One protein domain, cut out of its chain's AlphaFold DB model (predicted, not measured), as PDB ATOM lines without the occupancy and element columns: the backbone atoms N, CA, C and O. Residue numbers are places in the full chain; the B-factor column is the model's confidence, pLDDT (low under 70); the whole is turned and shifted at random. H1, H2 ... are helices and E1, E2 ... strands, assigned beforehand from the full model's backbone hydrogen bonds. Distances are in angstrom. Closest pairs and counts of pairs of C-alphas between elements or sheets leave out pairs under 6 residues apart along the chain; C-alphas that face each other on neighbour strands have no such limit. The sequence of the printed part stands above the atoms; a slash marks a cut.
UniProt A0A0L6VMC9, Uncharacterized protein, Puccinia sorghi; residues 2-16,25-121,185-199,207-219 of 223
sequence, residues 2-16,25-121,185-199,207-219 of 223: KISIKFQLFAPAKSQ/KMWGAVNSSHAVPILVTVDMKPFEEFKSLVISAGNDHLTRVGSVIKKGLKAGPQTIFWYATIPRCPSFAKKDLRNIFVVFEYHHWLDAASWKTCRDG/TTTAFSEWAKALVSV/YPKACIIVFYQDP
ATOM      1  N   LYS A   2     -44.081  -3.537 118.327       88.06
ATOM      2  CA  LYS A   2     -45.341  -3.874 117.623       88.06
ATOM      3  C   LYS A   2     -46.186  -4.845 118.449       88.06
ATOM      4  O   LYS A   2     -45.644  -5.821 118.953       88.06
ATOM      5  N   ILE A   3     -47.489  -4.592 118.547       89.81
ATOM      6  CA  ILE A   3     -48.454  -5.453 119.241       89.81
ATOM      7  C   ILE A   3     -49.618  -5.814 118.313       89.81
ATOM      8  O   ILE A   3     -50.098  -4.974 117.546       89.81
ATOM      9  N   SER A   4     -50.059  -7.071 118.377       90.56
ATOM     10  CA  SER A   4     -51.256  -7.553 117.679       90.56
ATOM     11  C   SER A   4     -52.484  -7.326 118.557       90.56
ATOM     12  O   SER A   4     -52.526  -7.756 119.711       90.56
ATOM     13  N   ILE A   5     -53.479  -6.624 118.025       91.44
ATOM     14  CA  ILE A   5     -54.741  -6.325 118.705       91.44
ATOM     15  C   ILE A   5     -55.882  -6.803 117.817       91.44
ATOM     16  O   ILE A   5     -55.813  -6.720 116.598       91.44
ATOM     17  N   LYS A   6     -56.956  -7.291 118.422       91.94
ATOM     18  CA  LYS A   6     -58.171  -7.725 117.739       91.94
ATOM     19  C   LYS A   6     -59.310  -6.776 118.084       91.94
ATOM     20  O   LYS A   6     -59.403  -6.305 119.217       91.94
ATOM     21  N   PHE A   7     -60.185  -6.481 117.127       91.25
ATOM     22  CA  PHE A   7     -61.374  -5.673 117.394       91.25
ATOM     23  C   PHE A   7     -62.655  -6.287 116.839       91.25
ATOM     24  O   PHE A   7     -62.650  -7.015 115.845       91.25
ATOM     25  N   GLN A   8     -63.768  -5.960 117.492       90.38
ATOM     26  CA  GLN A   8     -65.122  -6.281 117.051       90.38
ATOM     27  C   GLN A   8     -65.989  -5.026 117.049       90.38
ATOM     28  O   GLN A   8     -65.927  -4.204 117.965       90.38
ATOM     29  N   LEU A   9     -66.813  -4.895 116.009       88.38
ATOM     30  CA  LEU A   9     -67.792  -3.823 115.879       88.38
ATOM     31  C   LEU A   9     -69.169  -4.327 116.307       88.38
ATOM     32  O   LEU A   9     -69.642  -5.352 115.820       88.38
ATOM     33  N   PHE A  10     -69.842  -3.554 117.149       87.69
ATOM     34  CA  PHE A  10     -71.209  -3.780 117.587       87.69
ATOM     35  C   PHE A  10     -72.097  -2.618 117.152       87.69
ATOM     36  O   PHE A  10     -71.739  -1.445 117.272       87.69
ATOM     37  N   ALA A  11     -73.288  -2.957 116.671       85.94
ATOM     38  CA  ALA A  11     -74.318  -1.998 116.304       85.94
ATOM     39  C   ALA A  11     -75.665  -2.405 116.921       85.94
ATOM     40  O   ALA A  11     -75.854  -3.574 117.277       85.94
ATOM     41  N   PRO A  12     -76.626  -1.473 117.040       82.50
ATOM     42  CA  PRO A  12     -77.969  -1.798 117.494       82.50
ATOM     43  C   PRO A  12     -78.599  -2.833 116.556       82.50
ATOM     44  O   PRO A  12     -78.822  -2.576 115.370       82.50
ATOM     45  N   ALA A  13     -78.890  -4.016 117.085       80.56
ATOM     46  CA  ALA A  13     -79.578  -5.064 116.360       80.56
ATOM     47  C   ALA A  13     -81.064  -4.707 116.242       80.56
ATOM     48  O   ALA A  13     -81.721  -4.319 117.216       80.56
ATOM     49  N   LYS A  14     -81.629  -4.869 115.042       69.81
ATOM     50  CA  LYS A  14     -83.081  -4.808 114.870       69.81
ATOM     51  C   LYS A  14     -83.679  -6.031 115.562       69.81
ATOM     52  O   LYS A  14     -83.582  -7.139 115.046       69.81
ATOM     53  N   SER A  15     -84.282  -5.830 116.733       60.53
ATOM     54  CA  SER A  15     -85.058  -6.875 117.405       60.53
ATOM     55  C   SER A  15     -86.149  -7.390 116.457       60.53
ATOM     56  O   SER A  15     -86.979  -6.612 115.984       60.53
ATOM     57  N   GLN A  16     -86.147  -8.699 116.179       56.28
ATOM     58  CA  GLN A  16     -87.211  -9.375 115.426       56.28
ATOM     59  C   GLN A  16     -88.439  -9.715 116.291       56.28
ATOM     60  O   GLN A  16     -89.351 -10.393 115.817       56.28
ATOM     61  N   LYS A  25     -83.458  -2.373 123.176       71.69
ATOM     62  CA  LYS A  25     -82.398  -2.295 122.163       71.69
ATOM     63  C   LYS A  25     -81.332  -3.321 122.546       71.69
ATOM     64  O   LYS A  25     -80.760  -3.238 123.626       71.69
ATOM     65  N   MET A  26     -81.099  -4.296 121.677       79.25
ATOM     66  CA  MET A  26     -80.005  -5.252 121.831       79.25
ATOM     67  C   MET A  26     -78.846  -4.812 120.947       79.25
ATOM     68  O   MET A  26     -79.064  -4.342 119.832       79.25
ATOM     69  N   TRP A  27     -77.623  -4.973 121.431       80.56
ATOM     70  CA  TRP A  27     -76.418  -4.777 120.635       80.56
ATOM     71  C   TRP A  27     -76.013  -6.109 120.014       80.56
ATOM     72  O   TRP A  27     -75.988  -7.128 120.700       80.56
ATOM     73  N   GLY A  28     -75.732  -6.109 118.714       83.19
ATOM     74  CA  GLY A  28     -75.271  -7.285 117.980       83.19
ATOM     75  C   GLY A  28     -73.939  -7.009 117.299       83.19
ATOM     76  O   GLY A  28     -73.691  -5.886 116.854       83.19
ATOM     77  N   ALA A  29     -73.085  -8.031 117.219       84.38
ATOM     78  CA  ALA A  29     -71.856  -7.960 116.438       84.38
ATOM     79  C   ALA A  29     -72.193  -7.749 114.952       84.38
ATOM     80  O   ALA A  29     -73.098  -8.385 114.406       84.38
ATOM     81  N   VAL A  30     -71.477  -6.839 114.295       78.56
ATOM     82  CA  VAL A  30     -71.679  -6.520 112.881       78.56
ATOM     83  C   VAL A  30     -70.924  -7.536 112.029       78.56
ATOM     84  O   VAL A  30     -69.704  -7.488 111.928       78.56
ATOM     85  N   ASN A  31     -71.680  -8.420 111.372       63.53
ATOM     86  CA  ASN A  31     -71.267  -9.259 110.237       63.53
ATOM     87  C   ASN A  31     -70.123 -10.267 110.453       63.53
ATOM     88  O   ASN A  31     -69.733 -10.918 109.487       63.53
ATOM     89  N   SER A  32     -69.599 -10.450 111.667       63.41
ATOM     90  CA  SER A  32     -68.550 -11.441 111.914       63.41
ATOM     91  C   SER A  32     -68.567 -11.971 113.342       63.41
ATOM     92  O   SER A  32     -68.583 -11.205 114.304       63.41
ATOM     93  N   SER A  33     -68.513 -13.297 113.469       67.44
ATOM     94  CA  SER A  33     -68.153 -14.012 114.701       67.44
ATOM     95  C   SER A  33     -66.676 -13.837 115.069       67.44
ATOM     96  O   SER A  33     -66.289 -14.077 116.210       67.44
ATOM     97  N   HIS A  34     -65.843 -13.422 114.114       78.19
ATOM     98  CA  HIS A  34     -64.394 -13.326 114.249       78.19
ATOM     99  C   HIS A  34     -63.957 -11.870 114.408       78.19
ATOM    100  O   HIS A  34     -64.441 -10.980 113.704       78.19
ATOM    101  N   ALA A  35     -63.032 -11.618 115.331       85.94
ATOM    102  CA  ALA A  35     -62.396 -10.313 115.396       85.94
ATOM    103  C   ALA A  35     -61.492 -10.050 114.203       85.94
ATOM    104  O   ALA A  35     -60.874 -10.958 113.650       85.94
ATOM    105  N   VAL A  36     -61.366  -8.765 113.900       87.12
ATOM    106  CA  VAL A  36     -60.440  -8.242 112.912       87.12
ATOM    107  C   VAL A  36     -59.102  -7.948 113.597       87.12
ATOM    108  O   VAL A  36     -59.081  -7.137 114.529       87.12
ATOM    109  N   PRO A  37     -57.998  -8.598 113.191       92.06
ATOM    110  CA  PRO A  37     -56.679  -8.298 113.724       92.06
ATOM    111  C   PRO A  37     -56.138  -6.988 113.138       92.06
ATOM    112  O   PRO A  37     -56.366  -6.652 111.978       92.06
ATOM    113  N   ILE A  38     -55.390  -6.255 113.951       91.94
ATOM    114  CA  ILE A  38     -54.666  -5.044 113.594       91.94
ATOM    115  C   ILE A  38     -53.294  -5.053 114.265       91.94
ATOM    116  O   ILE A  38     -53.153  -5.450 115.421       91.94
ATOM    117  N   LEU A  39     -52.277  -4.580 113.549       91.81
ATOM    118  CA  LEU A  39     -50.921  -4.455 114.074       91.81
ATOM    119  C   LEU A  39     -50.647  -2.994 114.440       91.81
ATOM    120  O   LEU A  39     -50.654  -2.116 113.573       91.81
ATOM    121  N   VAL A  40     -50.398  -2.727 115.721       90.38
ATOM    122  CA  VAL A  40     -50.169  -1.374 116.248       90.38
ATOM    123  C   VAL A  40     -48.719  -1.226 116.689       90.38
ATOM    124  O   VAL A  40     -48.137  -2.145 117.254       90.38
ATOM    125  N   THR A  41     -48.114  -0.069 116.412       90.06
ATOM    126  CA  THR A  41     -46.768   0.277 116.897       90.06
ATOM    127  C   THR A  41     -46.908   1.269 118.048       90.06
ATOM    128  O   THR A  41     -47.407   2.369 117.823       90.06
ATOM    129  N   VAL A  42     -46.500   0.860 119.253       84.44
ATOM    130  CA  VAL A  42     -46.783   1.549 120.533       84.44
ATOM    131  C   VAL A  42     -46.256   2.991 120.551       84.44
ATOM    132  O   VAL A  42     -46.958   3.896 120.986       84.44
ATOM    133  N   ASP A  43     -45.080   3.224 119.966       80.50
ATOM    134  CA  ASP A  43     -44.330   4.479 120.146       80.50
ATOM    135  C   ASP A  43     -44.490   5.490 118.999       80.50
ATOM    136  O   ASP A  43     -43.868   6.546 119.012       80.50
ATOM    137  N   MET A  44     -45.265   5.160 117.960       68.12
ATOM    138  CA  MET A  44     -45.252   5.939 116.711       68.12
ATOM    139  C   MET A  44     -46.620   6.421 116.241       68.12
ATOM    140  O   MET A  44     -46.673   7.280 115.369       68.12
ATOM    141  N   LYS A  45     -47.725   5.882 116.772       75.31
ATOM    142  CA  LYS A  45     -49.048   6.141 116.194       75.31
ATOM    143  C   LYS A  45     -49.891   7.077 117.053       75.31
ATOM    144  O   LYS A  45     -50.389   6.622 118.087       75.31
ATOM    145  N   PRO A  46     -50.139   8.330 116.624       88.50
ATOM    146  CA  PRO A  46     -51.164   9.159 117.241       88.50
ATOM    147  C   PRO A  46     -52.538   8.486 117.133       88.50
ATOM    148  O   PRO A  46     -52.798   7.676 116.239       88.50
ATOM    149  N   PHE A  47     -53.452   8.846 118.033       89.19
ATOM    150  CA  PHE A  47     -54.770   8.210 118.119       89.19
ATOM    151  C   PHE A  47     -55.579   8.293 116.806       89.19
ATOM    152  O   PHE A  47     -56.301   7.362 116.454       89.19
ATOM    153  N   GLU A  48     -55.414   9.361 116.021       90.12
ATOM    154  CA  GLU A  48     -56.075   9.505 114.713       90.12
ATOM    155  C   GLU A  48     -55.550   8.522 113.652       90.12
ATOM    156  O   GLU A  48     -56.315   7.994 112.834       90.12
ATOM    157  N   GLU A  49     -54.257   8.198 113.691       91.06
ATOM    158  CA  GLU A  49     -53.696   7.149 112.841       91.06
ATOM    159  C   GLU A  49     -54.203   5.770 113.249       91.06
ATOM    160  O   GLU A  49     -54.481   4.933 112.387       91.06
ATOM    161  N   PHE A  50     -54.377   5.533 114.551       90.62
ATOM    162  CA  PHE A  50     -54.993   4.306 115.043       90.62
ATOM    163  C   PHE A  50     -56.430   4.149 114.533       90.62
ATOM    164  O   PHE A  50     -56.765   3.104 113.974       90.62
ATOM    165  N   LYS A  51     -57.264   5.193 114.620       90.94
ATOM    166  CA  LYS A  51     -58.625   5.169 114.049       90.94
ATOM    167  C   LYS A  51     -58.599   4.871 112.551       90.94
ATOM    168  O   LYS A  51     -59.385   4.056 112.070       90.94
ATOM    169  N   SER A  52     -57.675   5.490 111.816       91.94
ATOM    170  CA  SER A  52     -57.493   5.247 110.380       91.94
ATOM    171  C   SER A  52     -57.124   3.791 110.084       91.94
ATOM    172  O   SER A  52     -57.643   3.201 109.136       91.94
ATOM    173  N   LEU A  53     -56.296   3.183 110.934       92.62
ATOM    174  CA  LEU A  53     -55.895   1.784 110.830       92.62
ATOM    175  C   LEU A  53     -57.065   0.826 111.097       92.62
ATOM    176  O   LEU A  53     -57.274  -0.103 110.320       92.62
ATOM    177  N   VAL A  54     -57.886   1.098 112.116       91.06
ATOM    178  CA  VAL A  54     -59.120   0.336 112.384       91.06
ATOM    179  C   VAL A  54     -60.095   0.429 111.210       91.06
ATOM    180  O   VAL A  54     -60.693  -0.566 110.810       91.06
ATOM    181  N   ILE A  55     -60.248   1.618 110.625       91.12
ATOM    182  CA  ILE A  55     -61.104   1.836 109.454       91.12
ATOM    183  C   ILE A  55     -60.598   1.048 108.242       91.12
ATOM    184  O   ILE A  55     -61.418   0.482 107.516       91.12
ATOM    185  N   SER A  56     -59.282   1.035 108.012       91.69
ATOM    186  CA  SER A  56     -58.661   0.284 106.917       91.69
ATOM    187  C   SER A  56     -58.900  -1.211 107.092       91.69
ATOM    188  O   SER A  56     -59.586  -1.809 106.269       91.69
ATOM    189  N   ALA A  57     -58.471  -1.773 108.225       90.56
ATOM    190  CA  ALA A  57     -58.633  -3.196 108.516       90.56
ATOM    191  C   ALA A  57     -60.110  -3.617 108.514       90.56
ATOM    192  O   ALA A  57     -60.475  -4.682 108.021       90.56
ATOM    193  N   GLY A  58     -60.997  -2.749 109.004       88.12
ATOM    194  CA  GLY A  58     -62.435  -2.968 108.937       88.12
ATOM    195  C   GLY A  58     -62.955  -3.111 107.506       88.12
ATOM    196  O   GLY A  58     -63.802  -3.962 107.278       88.12
ATOM    197  N   ASN A  59     -62.464  -2.322 106.544       88.94
ATOM    198  CA  ASN A  59     -62.864  -2.457 105.138       88.94
ATOM    199  C   ASN A  59     -62.304  -3.720 104.480       88.94
ATOM    200  O   ASN A  59     -63.000  -4.304 103.652       88.94
ATOM    201  N   ASP A  60     -61.091  -4.125 104.857       86.69
ATOM    202  CA  ASP A  60     -60.420  -5.294 104.283       86.69
ATOM    203  C   ASP A  60     -61.116  -6.595 104.702       86.69
ATOM    204  O   ASP A  60     -61.303  -7.502 103.893       86.69
ATOM    205  N   HIS A  61     -61.563  -6.669 105.959       82.75
ATOM    206  CA  HIS A  61     -62.218  -7.860 106.498       82.75
ATOM    207  C   HIS A  61     -63.744  -7.843 106.368       82.75
ATOM    208  O   HIS A  61     -64.362  -8.905 106.288       82.75
ATOM    209  N   LEU A  62     -64.378  -6.665 106.383       80.19
ATOM    210  CA  LEU A  62     -65.832  -6.533 106.438       80.19
ATOM    211  C   LEU A  62     -66.326  -5.452 105.474       80.19
ATOM    212  O   LEU A  62     -66.155  -4.245 105.667       80.19
ATOM    213  N   THR A  63     -67.053  -5.890 104.447       81.12
ATOM    214  CA  THR A  63     -67.638  -4.981 103.455       81.12
ATOM    215  C   THR A  63     -68.504  -3.922 104.156       81.12
ATOM    216  O   THR A  63     -69.444  -4.253 104.879       81.12
ATOM    217  N   ARG A  64     -68.200  -2.636 103.910       83.00
ATOM    218  CA  ARG A  64     -68.873  -1.426 104.445       83.00
ATOM    219  C   ARG A  64     -68.564  -1.041 105.899       83.00
ATOM    220  O   ARG A  64     -69.036   0.018 106.318       83.00
ATOM    221  N   VAL A  65     -67.770  -1.796 106.662       84.38
ATOM    222  CA  VAL A  65     -67.496  -1.455 108.075       84.38
ATOM    223  C   VAL A  65     -66.734  -0.145 108.222       84.38
ATOM    224  O   VAL A  65     -67.181   0.737 108.954       84.38
ATOM    225  N   GLY A  66     -65.651   0.060 107.474       84.81
ATOM    226  CA  GLY A  66     -64.926   1.328 107.537       84.81
ATOM    227  C   GLY A  66     -65.780   2.513 107.075       84.81
ATOM    228  O   GLY A  66     -65.628   3.612 107.602       84.81
ATOM    229  N   SER A  67     -66.744   2.317 106.164       85.12
ATOM    230  CA  SER A  67     -67.727   3.359 105.824       85.12
ATOM    231  C   SER A  67     -68.658   3.702 106.992       85.12
ATOM    232  O   SER A  67     -68.966   4.877 107.183       85.12
ATOM    233  N   VAL A  68     -69.103   2.711 107.775       84.31
ATOM    234  CA  VAL A  68     -69.916   2.932 108.986       84.31
ATOM    235  C   VAL A  68     -69.112   3.704 110.028       84.31
ATOM    236  O   VAL A  68     -69.599   4.713 110.535       84.31
ATOM    237  N   ILE A  69     -67.861   3.300 110.270       86.19
ATOM    238  CA  ILE A  69     -66.977   3.973 111.228       86.19
ATOM    239  C   ILE A  69     -66.702   5.419 110.785       86.19
ATOM    240  O   ILE A  69     -66.910   6.356 111.550       86.19
ATOM    241  N   LYS A  70     -66.336   5.643 109.515       88.31
ATOM    242  CA  LYS A  70     -66.144   6.999 108.965       88.31
ATOM    243  C   LYS A  70     -67.396   7.867 109.116       88.31
ATOM    244  O   LYS A  70     -67.276   9.048 109.425       88.31
ATOM    245  N   LYS A  71     -68.590   7.309 108.884       86.44
ATOM    246  CA  LYS A  71     -69.852   8.043 109.053       86.44
ATOM    247  C   LYS A  71     -70.105   8.405 110.513       86.44
ATOM    248  O   LYS A  71     -70.500   9.535 110.764       86.44
ATOM    249  N   GLY A  72     -69.864   7.490 111.449       85.19
ATOM    250  CA  GLY A  72     -70.057   7.765 112.873       85.19
ATOM    251  C   GLY A  72     -69.042   8.759 113.445       85.19
ATOM    252  O   GLY A  72     -69.414   9.587 114.266       85.19
ATOM    253  N   LEU A  73     -67.801   8.761 112.945       85.50
ATOM    254  CA  LEU A  73     -66.798   9.776 113.300       85.50
ATOM    255  C   LEU A  73     -67.152  11.180 112.790       85.50
ATOM    256  O   LEU A  73     -66.800  12.166 113.425       85.50
ATOM    257  N   LYS A  74     -67.829  11.277 111.639       85.88
ATOM    258  CA  LYS A  74     -68.290  12.555 111.068       85.88
ATOM    259  C   LYS A  74     -69.635  13.019 111.627       85.88
ATOM    260  O   LYS A  74     -70.006  14.170 111.419       85.88
ATOM    261  N   ALA A  75     -70.393  12.125 112.260       80.50
ATOM    262  CA  ALA A  75     -71.678  12.464 112.845       80.50
ATOM    263  C   ALA A  75     -71.453  13.273 114.127       80.50
ATOM    264  O   ALA A  75     -70.730  12.844 115.023       80.50
ATOM    265  N   GLY A  76     -72.075  14.447 114.204       70.25
ATOM    266  CA  GLY A  76     -72.216  15.181 115.455       70.25
ATOM    267  C   GLY A  76     -73.534  14.810 116.144       70.25
ATOM    268  O   GLY A  76     -74.549  14.710 115.445       70.25
ATOM    269  N   PRO A  77     -73.559  14.643 117.480       74.44
ATOM    270  CA  PRO A  77     -72.431  14.343 118.380       74.44
ATOM    271  C   PRO A  77     -71.857  12.933 118.139       74.44
ATOM    272  O   PRO A  77     -72.528  12.095 117.534       74.44
ATOM    273  N   GLN A  78     -70.614  12.680 118.584       66.62
ATOM    274  CA  GLN A  78     -69.877  11.444 118.275       66.62
ATOM    275  C   GLN A  78     -70.710  10.203 118.594       66.62
ATOM    276  O   GLN A  78     -71.068   9.942 119.740       66.62
ATOM    277  N   THR A  79     -70.989   9.410 117.563       79.19
ATOM    278  CA  THR A  79     -71.787   8.194 117.709       79.19
ATOM    279  C   THR A  79     -70.928   6.945 117.864       79.19
ATOM    280  O   THR A  79     -71.469   5.846 117.904       79.19
ATOM    281  N   ILE A  80     -69.601   7.064 117.942       83.56
ATOM    282  CA  ILE A  80     -68.710   5.908 118.089       83.56
ATOM    283  C   ILE A  80     -68.051   5.922 119.452       83.56
ATOM    284  O   ILE A  80     -67.355   6.869 119.809       83.56
ATOM    285  N   PHE A  81     -68.242   4.821 120.165       88.38
ATOM    286  CA  PHE A  81     -67.627   4.554 121.450       88.38
ATOM    287  C   PHE A  81     -66.529   3.511 121.262       88.38
ATOM    288  O   PHE A  81     -66.746   2.484 120.610       88.38
ATOM    289  N   TRP A  82     -65.360   3.775 121.833       91.00
ATOM    290  CA  TRP A  82     -64.193   2.908 121.741       91.00
ATOM    291  C   TRP A  82     -63.926   2.316 123.117       91.00
ATOM    292  O   TRP A  82     -63.709   3.055 124.069       91.00
ATOM    293  N   TYR A  83     -63.936   0.994 123.231       92.38
ATOM    294  CA  TYR A  83     -63.680   0.308 124.491       92.38
ATOM    295  C   TYR A  83     -62.501  -0.631 124.358       92.38
ATOM    296  O   TYR A  83     -62.391  -1.364 123.375       92.38
ATOM    297  N   ALA A  84     -61.653  -0.655 125.375       92.25
ATOM    298  CA  ALA A  84     -60.523  -1.560 125.440       92.25
ATOM    299  C   ALA A  84     -60.643  -2.551 126.586       92.25
ATOM    300  O   ALA A  84     -61.095  -2.230 127.684       92.25
ATOM    301  N   THR A  85     -60.162  -3.761 126.314       91.31
ATOM    302  CA  THR A  85     -59.980  -4.808 127.310       91.31
ATOM    303  C   THR A  85     -58.638  -5.498 127.099       91.31
ATOM    304  O   THR A  85     -58.185  -5.692 125.970       91.31
ATOM    305  N   ILE A  86     -57.999  -5.894 128.193       90.56
ATOM    306  CA  ILE A  86     -56.781  -6.698 128.189       90.56
ATOM    307  C   ILE A  86     -57.024  -7.860 129.158       90.56
ATOM    308  O   ILE A  86     -57.149  -7.640 130.367       90.56
ATOM    309  N   PRO A  87     -57.101  -9.115 128.675       85.06
ATOM    310  CA  PRO A  87     -57.308 -10.261 129.555       85.06
ATOM    311  C   PRO A  87     -56.257 -10.294 130.669       85.06
ATOM    312  O   PRO A  87     -55.078 -10.089 130.393       85.06
ATOM    313  N   ARG A  88     -56.657 -10.585 131.911       84.94
ATOM    314  CA  ARG A  88     -55.757 -10.649 133.083       84.94
ATOM    315  C   ARG A  88     -55.080  -9.324 133.480       84.94
ATOM    316  O   ARG A  88     -54.229  -9.341 134.360       84.94
ATOM    317  N   CYS A  89     -55.454  -8.186 132.890       86.50
ATOM    318  CA  CYS A  89     -55.048  -6.868 133.375       86.50
ATOM    319  C   CYS A  89     -56.196  -6.266 134.201       86.50
ATOM    320  O   CYS A  89     -57.250  -6.000 133.624       86.50
ATOM    321  N   PRO A  90     -56.038  -6.050 135.520       86.38
ATOM    322  CA  PRO A  90     -57.107  -5.502 136.356       86.38
ATOM    323  C   PRO A  90     -57.629  -4.146 135.864       86.38
ATOM    324  O   PRO A  90     -58.836  -3.950 135.813       86.38
ATOM    325  N   SER A  91     -56.741  -3.255 135.410       86.69
ATOM    326  CA  SER A  91     -57.096  -1.907 134.931       86.69
ATOM    327  C   SER A  91     -57.864  -1.888 133.603       86.69
ATOM    328  O   SER A  91     -58.426  -0.863 133.230       86.69
ATOM    329  N   PHE A  92     -57.869  -3.013 132.881       87.62
ATOM    330  CA  PHE A  92     -58.543  -3.194 131.593       87.62
ATOM    331  C   PHE A  92     -59.334  -4.508 131.573       87.62
ATOM    332  O   PHE A  92     -59.418  -5.197 130.550       87.62
ATOM    333  N   ALA A  93     -59.878  -4.905 132.726       86.56
ATOM    334  CA  ALA A  93     -60.627  -6.141 132.847       86.56
ATOM    335  C   ALA A  93     -61.884  -6.096 131.968       86.56
ATOM    336  O   ALA A  93     -62.508  -5.057 131.786       86.56
ATOM    337  N   LYS A  94     -62.320  -7.254 131.459       81.25
ATOM    338  CA  LYS A  94     -63.497  -7.338 130.573       81.25
ATOM    339  C   LYS A  94     -64.787  -6.784 131.201       81.25
ATOM    340  O   LYS A  94     -65.668  -6.338 130.474       81.25
ATOM    341  N   LYS A  95     -64.907  -6.848 132.531       83.38
ATOM    342  CA  LYS A  95     -66.045  -6.303 133.290       83.38
ATOM    343  C   LYS A  95     -66.028  -4.771 133.375       83.38
ATOM    344  O   LYS A  95     -67.087  -4.165 133.460       83.38
ATOM    345  N   ASP A  96     -64.842  -4.178 133.273       82.56
ATOM    346  CA  ASP A  96     -64.588  -2.752 133.438       82.56
ATOM    347  C   ASP A  96     -64.242  -2.179 132.060       82.56
ATOM    348  O   ASP A  96     -63.125  -1.720 131.833       82.56
ATOM    349  N   LEU A  97     -65.178  -2.305 131.103       80.75
ATOM    350  CA  LEU A  97     -65.019  -1.813 129.730       80.75
ATOM    351  C   LEU A  97     -64.542  -0.359 129.759       80.75
ATOM    352  O   LEU A  97     -65.330   0.565 129.972       80.75
ATOM    353  N   ARG A  98     -63.241  -0.161 129.543       87.50
ATOM    354  CA  ARG A  98     -62.630   1.153 129.691       87.50
ATOM    355  C   ARG A  98     -62.795   1.912 128.396       87.50
ATOM    356  O   ARG A  98     -62.437   1.399 127.334       87.50
ATOM    357  N   ASN A  99     -63.349   3.113 128.486       89.81
ATOM    358  CA  ASN A  99     -63.494   3.960 127.319       89.81
ATOM    359  C   ASN A  99     -62.131   4.511 126.879       89.81
ATOM    360  O   ASN A  99     -61.240   4.709 127.706       89.81
ATOM    361  N   ILE A 100     -61.983   4.713 125.574       89.44
ATOM    362  CA  ILE A 100     -60.846   5.380 124.952       89.44
ATOM    363  C   ILE A 100     -61.403   6.560 124.160       89.44
ATOM    364  O   ILE A 100     -61.629   6.477 122.951       89.44
ATOM    365  N   PHE A 101     -61.639   7.670 124.849       84.75
ATOM    366  CA  PHE A 101     -62.082   8.903 124.200       84.75
ATOM    367  C   PHE A 101     -60.945   9.881 123.968       84.75
ATOM    368  O   PHE A 101     -60.955  10.620 122.981       84.75
ATOM    369  N   VAL A 102     -59.965   9.885 124.869       85.00
ATOM    370  CA  VAL A 102     -58.857  10.836 124.843       85.00
ATOM    371  C   VAL A 102     -57.527  10.140 124.589       85.00
ATOM    372  O   VAL A 102     -57.330   8.963 124.891       85.00
ATOM    373  N   VAL A 103     -56.578  10.910 124.054       88.25
ATOM    374  CA  VAL A 103     -55.223  10.450 123.714       88.25
ATOM    375  C   VAL A 103     -54.525   9.799 124.915       88.25
ATOM    376  O   VAL A 103     -53.870   8.773 124.758       88.25
ATOM    377  N   PHE A 104     -54.729  10.333 126.122       90.06
ATOM    378  CA  PHE A 104     -54.174   9.768 127.353       90.06
ATOM    379  C   PHE A 104     -54.642   8.327 127.621       90.06
ATOM    380  O   PHE A 104     -53.826   7.463 127.928       90.06
ATOM    381  N   GLU A 105     -55.936   8.037 127.459       90.31
ATOM    382  CA  GLU A 105     -56.490   6.694 127.691       90.31
ATOM    383  C   GLU A 105     -55.997   5.690 126.654       90.31
ATOM    384  O   GLU A 105     -55.735   4.534 126.981       90.31
ATOM    385  N   TYR A 106     -55.834   6.152 125.414       92.06
ATOM    386  CA  TYR A 106     -55.275   5.359 124.328       92.06
ATOM    387  C   TYR A 106     -53.828   4.948 124.627       92.06
ATOM    388  O   TYR A 106     -53.510   3.763 124.537       92.06
ATOM    389  N   HIS A 107     -52.973   5.888 125.040       90.94
ATOM    390  CA  HIS A 107     -51.591   5.566 125.408       90.94
ATOM    391  C   HIS A 107     -51.521   4.669 126.643       90.94
ATOM    392  O   HIS A 107     -50.835   3.656 126.606       90.94
ATOM    393  N   HIS A 108     -52.310   4.956 127.685       91.69
ATOM    394  CA  HIS A 108     -52.350   4.111 128.880       91.69
ATOM    395  C   HIS A 108     -52.742   2.661 128.555       91.69
ATOM    396  O   HIS A 108     -52.184   1.710 129.106       91.69
ATOM    397  N   TRP A 109     -53.689   2.480 127.633       92.88
ATOM    398  CA  TRP A 109     -54.063   1.163 127.135       92.88
ATOM    399  C   TRP A 109     -52.940   0.490 126.337       92.88
ATOM    400  O   TRP A 109     -52.659  -0.686 126.575       92.88
ATOM    401  N   LEU A 110     -52.286   1.209 125.422       91.44
ATOM    402  CA  LEU A 110     -51.172   0.664 124.643       91.44
ATOM    403  C   LEU A 110     -49.990   0.255 125.520       91.44
ATOM    404  O   LEU A 110     -49.433  -0.822 125.308       91.44
ATOM    405  N   ASP A 111     -49.643   1.060 126.520       90.88
ATOM    406  CA  ASP A 111     -48.565   0.762 127.460       90.88
ATOM    407  C   ASP A 111     -48.880  -0.503 128.263       90.88
ATOM    408  O   ASP A 111     -48.044  -1.400 128.379       90.88
ATOM    409  N   ALA A 112     -50.118  -0.632 128.753       90.50
ATOM    410  CA  ALA A 112     -50.567  -1.828 129.458       90.50
ATOM    411  C   ALA A 112     -50.555  -3.079 128.557       90.50
ATOM    412  O   ALA A 112     -50.155  -4.162 128.999       90.50
ATOM    413  N   ALA A 113     -50.962  -2.940 127.291       88.31
ATOM    414  CA  ALA A 113     -50.950  -4.024 126.311       88.31
ATOM    415  C   ALA A 113     -49.516  -4.461 125.957       88.31
ATOM    416  O   ALA A 113     -49.231  -5.660 125.884       88.31
ATOM    417  N   SER A 114     -48.615  -3.485 125.807       88.56
ATOM    418  CA  SER A 114     -47.185  -3.654 125.538       88.56
ATOM    419  C   SER A 114     -46.458  -4.348 126.696       88.56
ATOM    420  O   SER A 114     -45.760  -5.349 126.511       88.56
ATOM    421  N   TRP A 115     -46.694  -3.887 127.927       84.19
ATOM    422  CA  TRP A 115     -46.141  -4.504 129.131       84.19
ATOM    423  C   TRP A 115     -46.505  -5.986 129.230       84.19
ATOM    424  O   TRP A 115     -45.659  -6.834 129.524       84.19
ATOM    425  N   LYS A 116     -47.772  -6.310 128.950       78.06
ATOM    426  CA  LYS A 116     -48.251  -7.688 128.995       78.06
ATOM    427  C   LYS A 116     -47.550  -8.570 127.961       78.06
ATOM    428  O   LYS A 116     -47.103  -9.656 128.318       78.06
ATOM    429  N   THR A 117     -47.407  -8.096 126.721       77.06
ATOM    430  CA  THR A 117     -46.679  -8.838 125.677       77.06
ATOM    431  C   THR A 117     -45.231  -9.139 126.070       77.06
ATOM    432  O   THR A 117     -44.761 -10.241 125.807       77.06
ATOM    433  N   CYS A 118     -44.537  -8.220 126.754       74.12
ATOM    434  CA  CYS A 118     -43.168  -8.467 127.217       74.12
ATOM    435  C   CYS A 118     -43.101  -9.552 128.302       74.12
ATOM    436  O   CYS A 118     -42.234 -10.423 128.252       74.12
ATOM    437  N   ARG A 119     -44.023  -9.514 129.275       73.88
ATOM    438  CA  ARG A 119     -44.032 -10.454 130.404       73.88
ATOM    439  C   ARG A 119     -44.393 -11.874 129.967       73.88
ATOM    440  O   ARG A 119     -43.735 -12.816 130.398       73.88
ATOM    441  N   ASP A 120     -45.411 -12.018 129.121       67.56
ATOM    442  CA  ASP A 120     -45.846 -13.330 128.627       67.56
ATOM    443  C   ASP A 120     -44.796 -13.951 127.675       67.56
ATOM    444  O   ASP A 120     -44.681 -15.170 127.604       67.56
ATOM    445  N   GLY A 121     -43.967 -13.125 127.017       61.53
ATOM    446  CA  GLY A 121     -42.844 -13.558 126.175       61.53
ATOM    447  C   GLY A 121     -41.532 -13.867 126.916       61.53
ATOM    448  O   GLY A 121     -40.513 -14.081 126.268       61.53
ATOM    449  N   THR A 185     -72.491 -16.077 132.479       48.78
ATOM    450  CA  THR A 185     -73.265 -16.653 131.378       48.78
ATOM    451  C   THR A 185     -73.845 -15.538 130.501       48.78
ATOM    452  O   THR A 185     -73.989 -14.388 130.926       48.78
ATOM    453  N   THR A 186     -74.230 -15.862 129.267       43.41
ATOM    454  CA  THR A 186     -74.952 -14.945 128.363       43.41
ATOM    455  C   THR A 186     -76.189 -14.338 129.030       43.41
ATOM    456  O   THR A 186     -76.541 -13.190 128.763       43.41
ATOM    457  N   THR A 187     -76.809 -15.079 129.947       47.69
ATOM    458  CA  THR A 187     -77.920 -14.617 130.780       47.69
ATOM    459  C   THR A 187     -77.493 -13.498 131.727       47.69
ATOM    460  O   THR A 187     -78.165 -12.475 131.766       47.69
ATOM    461  N   ALA A 188     -76.353 -13.626 132.415       48.28
ATOM    462  CA  ALA A 188     -75.847 -12.588 133.316       48.28
ATOM    463  C   ALA A 188     -75.515 -11.284 132.567       48.28
ATOM    464  O   ALA A 188     -75.866 -10.200 133.026       48.28
ATOM    465  N   PHE A 189     -74.934 -11.389 131.367       48.44
ATOM    466  CA  PHE A 189     -74.690 -10.232 130.499       48.44
ATOM    467  C   PHE A 189     -75.998  -9.572 130.027       48.44
ATOM    468  O   PHE A 189     -76.106  -8.348 129.970       48.44
ATOM    469  N   SER A 190     -77.019 -10.380 129.728       49.38
ATOM    470  CA  SER A 190     -78.347  -9.896 129.347       49.38
ATOM    471  C   SER A 190     -79.059  -9.209 130.519       49.38
ATOM    472  O   SER A 190     -79.636  -8.144 130.334       49.38
ATOM    473  N   GLU A 191     -78.975  -9.752 131.736       55.66
ATOM    474  CA  GLU A 191     -79.524  -9.122 132.947       55.66
ATOM    475  C   GLU A 191     -78.810  -7.809 133.293       55.66
ATOM    476  O   GLU A 191     -79.465  -6.820 133.610       55.66
ATOM    477  N   TRP A 192     -77.488  -7.736 133.119       61.69
ATOM    478  CA  TRP A 192     -76.735  -6.486 133.273       61.69
ATOM    479  C   TRP A 192     -77.148  -5.423 132.253       61.69
ATOM    480  O   TRP A 192     -77.397  -4.273 132.611       61.69
ATOM    481  N   ALA A 193     -77.308  -5.811 130.986       50.50
ATOM    482  CA  ALA A 193     -77.814  -4.914 129.953       50.50
ATOM    483  C   ALA A 193     -79.252  -4.442 130.243       50.50
ATOM    484  O   ALA A 193     -79.614  -3.321 129.897       50.50
ATOM    485  N   LYS A 194     -80.081  -5.267 130.898       53.81
ATOM    486  CA  LYS A 194     -81.420  -4.865 131.354       53.81
ATOM    487  C   LYS A 194     -81.349  -3.880 132.524       53.81
ATOM    488  O   LYS A 194     -82.126  -2.930 132.514       53.81
ATOM    489  N   ALA A 195     -80.438  -4.087 133.475       51.31
ATOM    490  CA  ALA A 195     -80.260  -3.233 134.650       51.31
ATOM    491  C   ALA A 195     -79.789  -1.816 134.279       51.31
ATOM    492  O   ALA A 195     -80.306  -0.831 134.802       51.31
ATOM    493  N   LEU A 196     -78.890  -1.703 133.295       44.91
ATOM    494  CA  LEU A 196     -78.453  -0.415 132.738       44.91
ATOM    495  C   LEU A 196     -79.588   0.366 132.056       44.91
ATOM    496  O   LEU A 196     -79.536   1.586 131.972       44.91
ATOM    497  N   VAL A 197     -80.623  -0.329 131.577       49.12
ATOM    498  CA  VAL A 197     -81.786   0.267 130.893       49.12
ATOM    499  C   VAL A 197     -82.941   0.563 131.864       49.12
ATOM    500  O   VAL A 197     -83.842   1.319 131.517       49.12
ATOM    501  N   SER A 198     -82.938  -0.009 133.074       45.72
ATOM    502  CA  SER A 198     -83.911   0.322 134.129       45.72
ATOM    503  C   SER A 198     -83.551   1.571 134.939       45.72
ATOM    504  O   SER A 198     -84.363   2.015 135.747       45.72
ATOM    505  N   VAL A 199     -82.364   2.144 134.720       43.50
ATOM    506  CA  VAL A 199     -82.018   3.481 135.217       43.50
ATOM    507  C   VAL A 199     -82.892   4.507 134.484       43.50
ATOM    508  O   VAL A 199     -83.083   4.411 133.272       43.50
ATOM    509  N   TYR A 207     -79.293   8.744 122.157       47.47
ATOM    510  CA  TYR A 207     -78.483   8.667 120.942       47.47
ATOM    511  C   TYR A 207     -78.930   7.473 120.091       47.47
ATOM    512  O   TYR A 207     -78.515   6.333 120.325       47.47
ATOM    513  N   PRO A 208     -79.792   7.667 119.075       45.66
ATOM    514  CA  PRO A 208     -80.428   6.551 118.379       45.66
ATOM    515  C   PRO A 208     -79.517   5.778 117.408       45.66
ATOM    516  O   PRO A 208     -80.001   4.844 116.769       45.66
ATOM    517  N   LYS A 209     -78.230   6.128 117.249       56.53
ATOM    518  CA  LYS A 209     -77.356   5.552 116.200       56.53
ATOM    519  C   LYS A 209     -75.898   5.360 116.626       56.53
ATOM    520  O   LYS A 209     -74.995   5.545 115.813       56.53
ATOM    521  N   ALA A 210     -75.670   5.018 117.887       63.28
ATOM    522  CA  ALA A 210     -74.323   4.741 118.361       63.28
ATOM    523  C   ALA A 210     -73.779   3.400 117.825       63.28
ATOM    524  O   ALA A 210     -74.547   2.470 117.590       63.28
ATOM    525  N   CYS A 211     -72.467   3.299 117.629       68.12
ATOM    526  CA  CYS A 211     -71.719   2.072 117.360       68.12
ATOM    527  C   CYS A 211     -70.664   1.891 118.455       68.12
ATOM    528  O   CYS A 211     -70.067   2.863 118.914       68.12
ATOM    529  N   ILE A 212     -70.427   0.646 118.858       77.19
ATOM    530  CA  ILE A 212     -69.466   0.292 119.904       77.19
ATOM    531  C   ILE A 212     -68.354  -0.523 119.253       77.19
ATOM    532  O   ILE A 212     -68.626  -1.529 118.601       77.19
ATOM    533  N   ILE A 213     -67.105  -0.105 119.424       76.56
ATOM    534  CA  ILE A 213     -65.932  -0.863 118.990       76.56
ATOM    535  C   ILE A 213     -65.238  -1.383 120.237       76.56
ATOM    536  O   ILE A 213     -64.866  -0.599 121.107       76.56
ATOM    537  N   VAL A 214     -65.078  -2.701 120.327       81.88
ATOM    538  CA  VAL A 214     -64.405  -3.356 121.451       81.88
ATOM    539  C   VAL A 214     -63.085  -3.931 120.969       81.88
ATOM    540  O   VAL A 214     -63.066  -4.768 120.064       81.88
ATOM    541  N   PHE A 215     -61.996  -3.503 121.597       79.62
ATOM    542  CA  PHE A 215     -60.661  -4.050 121.409       79.62
ATOM    543  C   PHE A 215     -60.351  -5.090 122.473       79.62
ATOM    544  O   PHE A 215     -60.647  -4.914 123.660       79.62
ATOM    545  N   TYR A 216     -59.700  -6.159 122.045       81.25
ATOM    546  CA  TYR A 216     -59.132  -7.149 122.934       81.25
ATOM    547  C   TYR A 216     -57.813  -7.672 122.385       81.25
ATOM    548  O   TYR A 216     -57.582  -7.736 121.179       81.25
ATOM    549  N   GLN A 217     -56.936  -8.055 123.298       76.25
ATOM    550  CA  GLN A 217     -55.661  -8.674 122.978       76.25
ATOM    551  C   GLN A 217     -55.768 -10.177 123.225       76.25
ATOM    552  O   GLN A 217     -56.104 -10.598 124.336       76.25
ATOM    553  N   ASP A 218     -55.523 -10.977 122.190       68.38
ATOM    554  CA  ASP A 218     -55.547 -12.432 122.302       68.38
ATOM    555  C   ASP A 218     -54.278 -12.917 123.019       68.38
ATOM    556  O   ASP A 218     -53.181 -12.529 122.616       68.38
ATOM    557  N   PRO A 219     -54.380 -13.731 124.083       55.41
ATOM    558  CA  PRO A 219     -53.202 -14.330 124.703       55.41
ATOM    559  C   PRO A 219     -52.437 -15.297 123.780       55.41
ATOM    560  O   PRO A 219     -51.298 -15.615 124.099       55.41
TER     561      PRO A 219
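Overview. This is residues 2 to 16, 25 to 121, 185 to 199 and 207 to 219 of the 223 residues of an uncharacterized protein of Puccinia sorghi (UniProt A0A0L6VMC9). A strongly twisted sheet of five strands is built along the long strand E1, with the helical hairpin of H1 and H2 over one face and H3 over the opposite face. H4 lies off to one side, touching no helix. The printed part has 140 residues with four named helices and five named strands, and along the chain come three strands, two helices, one strand, two helices and a last strand; the class of the domain is mixed, helices and strands, and its sheet is branched, with E1 antiparallel to E2, to E3 and to E5, and E4 parallel to E5. It is compact, with a radius of gyration of the C-alphas of 15.3 A and spans of 45 by 32 by 27 A.

Along the chain. E1, residues 2 to 13, begins at C-alpha 2 (-45.341, -3.874, 117.623) and is 34.3 A long. E2 is residues 26 to 29 and E3 residues 36 to 41. H1, residues 47 to 61, spans 21.2 A; H2 is residues 65 to 74 and E4 residues 80 to 85. H3, residues 103 to 120, spans 26.0 A. H4 is residues 186 to 197; E5, residues 211 to 216, ends at C-alpha 216 (-59.132, -7.149, 122.934).

Arrangement. E2 and E3 lie on one side of E1, E5 on the other side, each antiparallel to it: N 11 and O 28 are 3.0 A apart, N 5 and O 38 2.9 A, N 8 and O 214 2.9 A. E4 is parallel to E5, with N 83 and O 213 2.8 A apart. H1 and H2 touch at C-alphas 55 and 66, 4.3 A apart, at a shallow tilt of 32 degrees, opposite ways. Their heights over the sheet are 7.7 A and 9.6 A. H3, height 8.2 A, lies over E1. H4 is only just not on the sheet, with 4 pairs of C-alphas within 10 A. In H1, H2 and H3 every O i to N i+4 pair is within hydrogen-bond range; in H4, 7 of 8.

Size, cuts and confidence. C-alphas 16 and 121, the farthest apart, are 45.8 A apart. Cuts leave gaps of 10.9 A between C-alphas 16 and 25, 31.0 A between 121 and 185, and 15.6 A between 199 and 207. The link from E4 to H3 is long. Mean pLDDT of the printed part is 79.0; residues 185 to 199 are among those under 70.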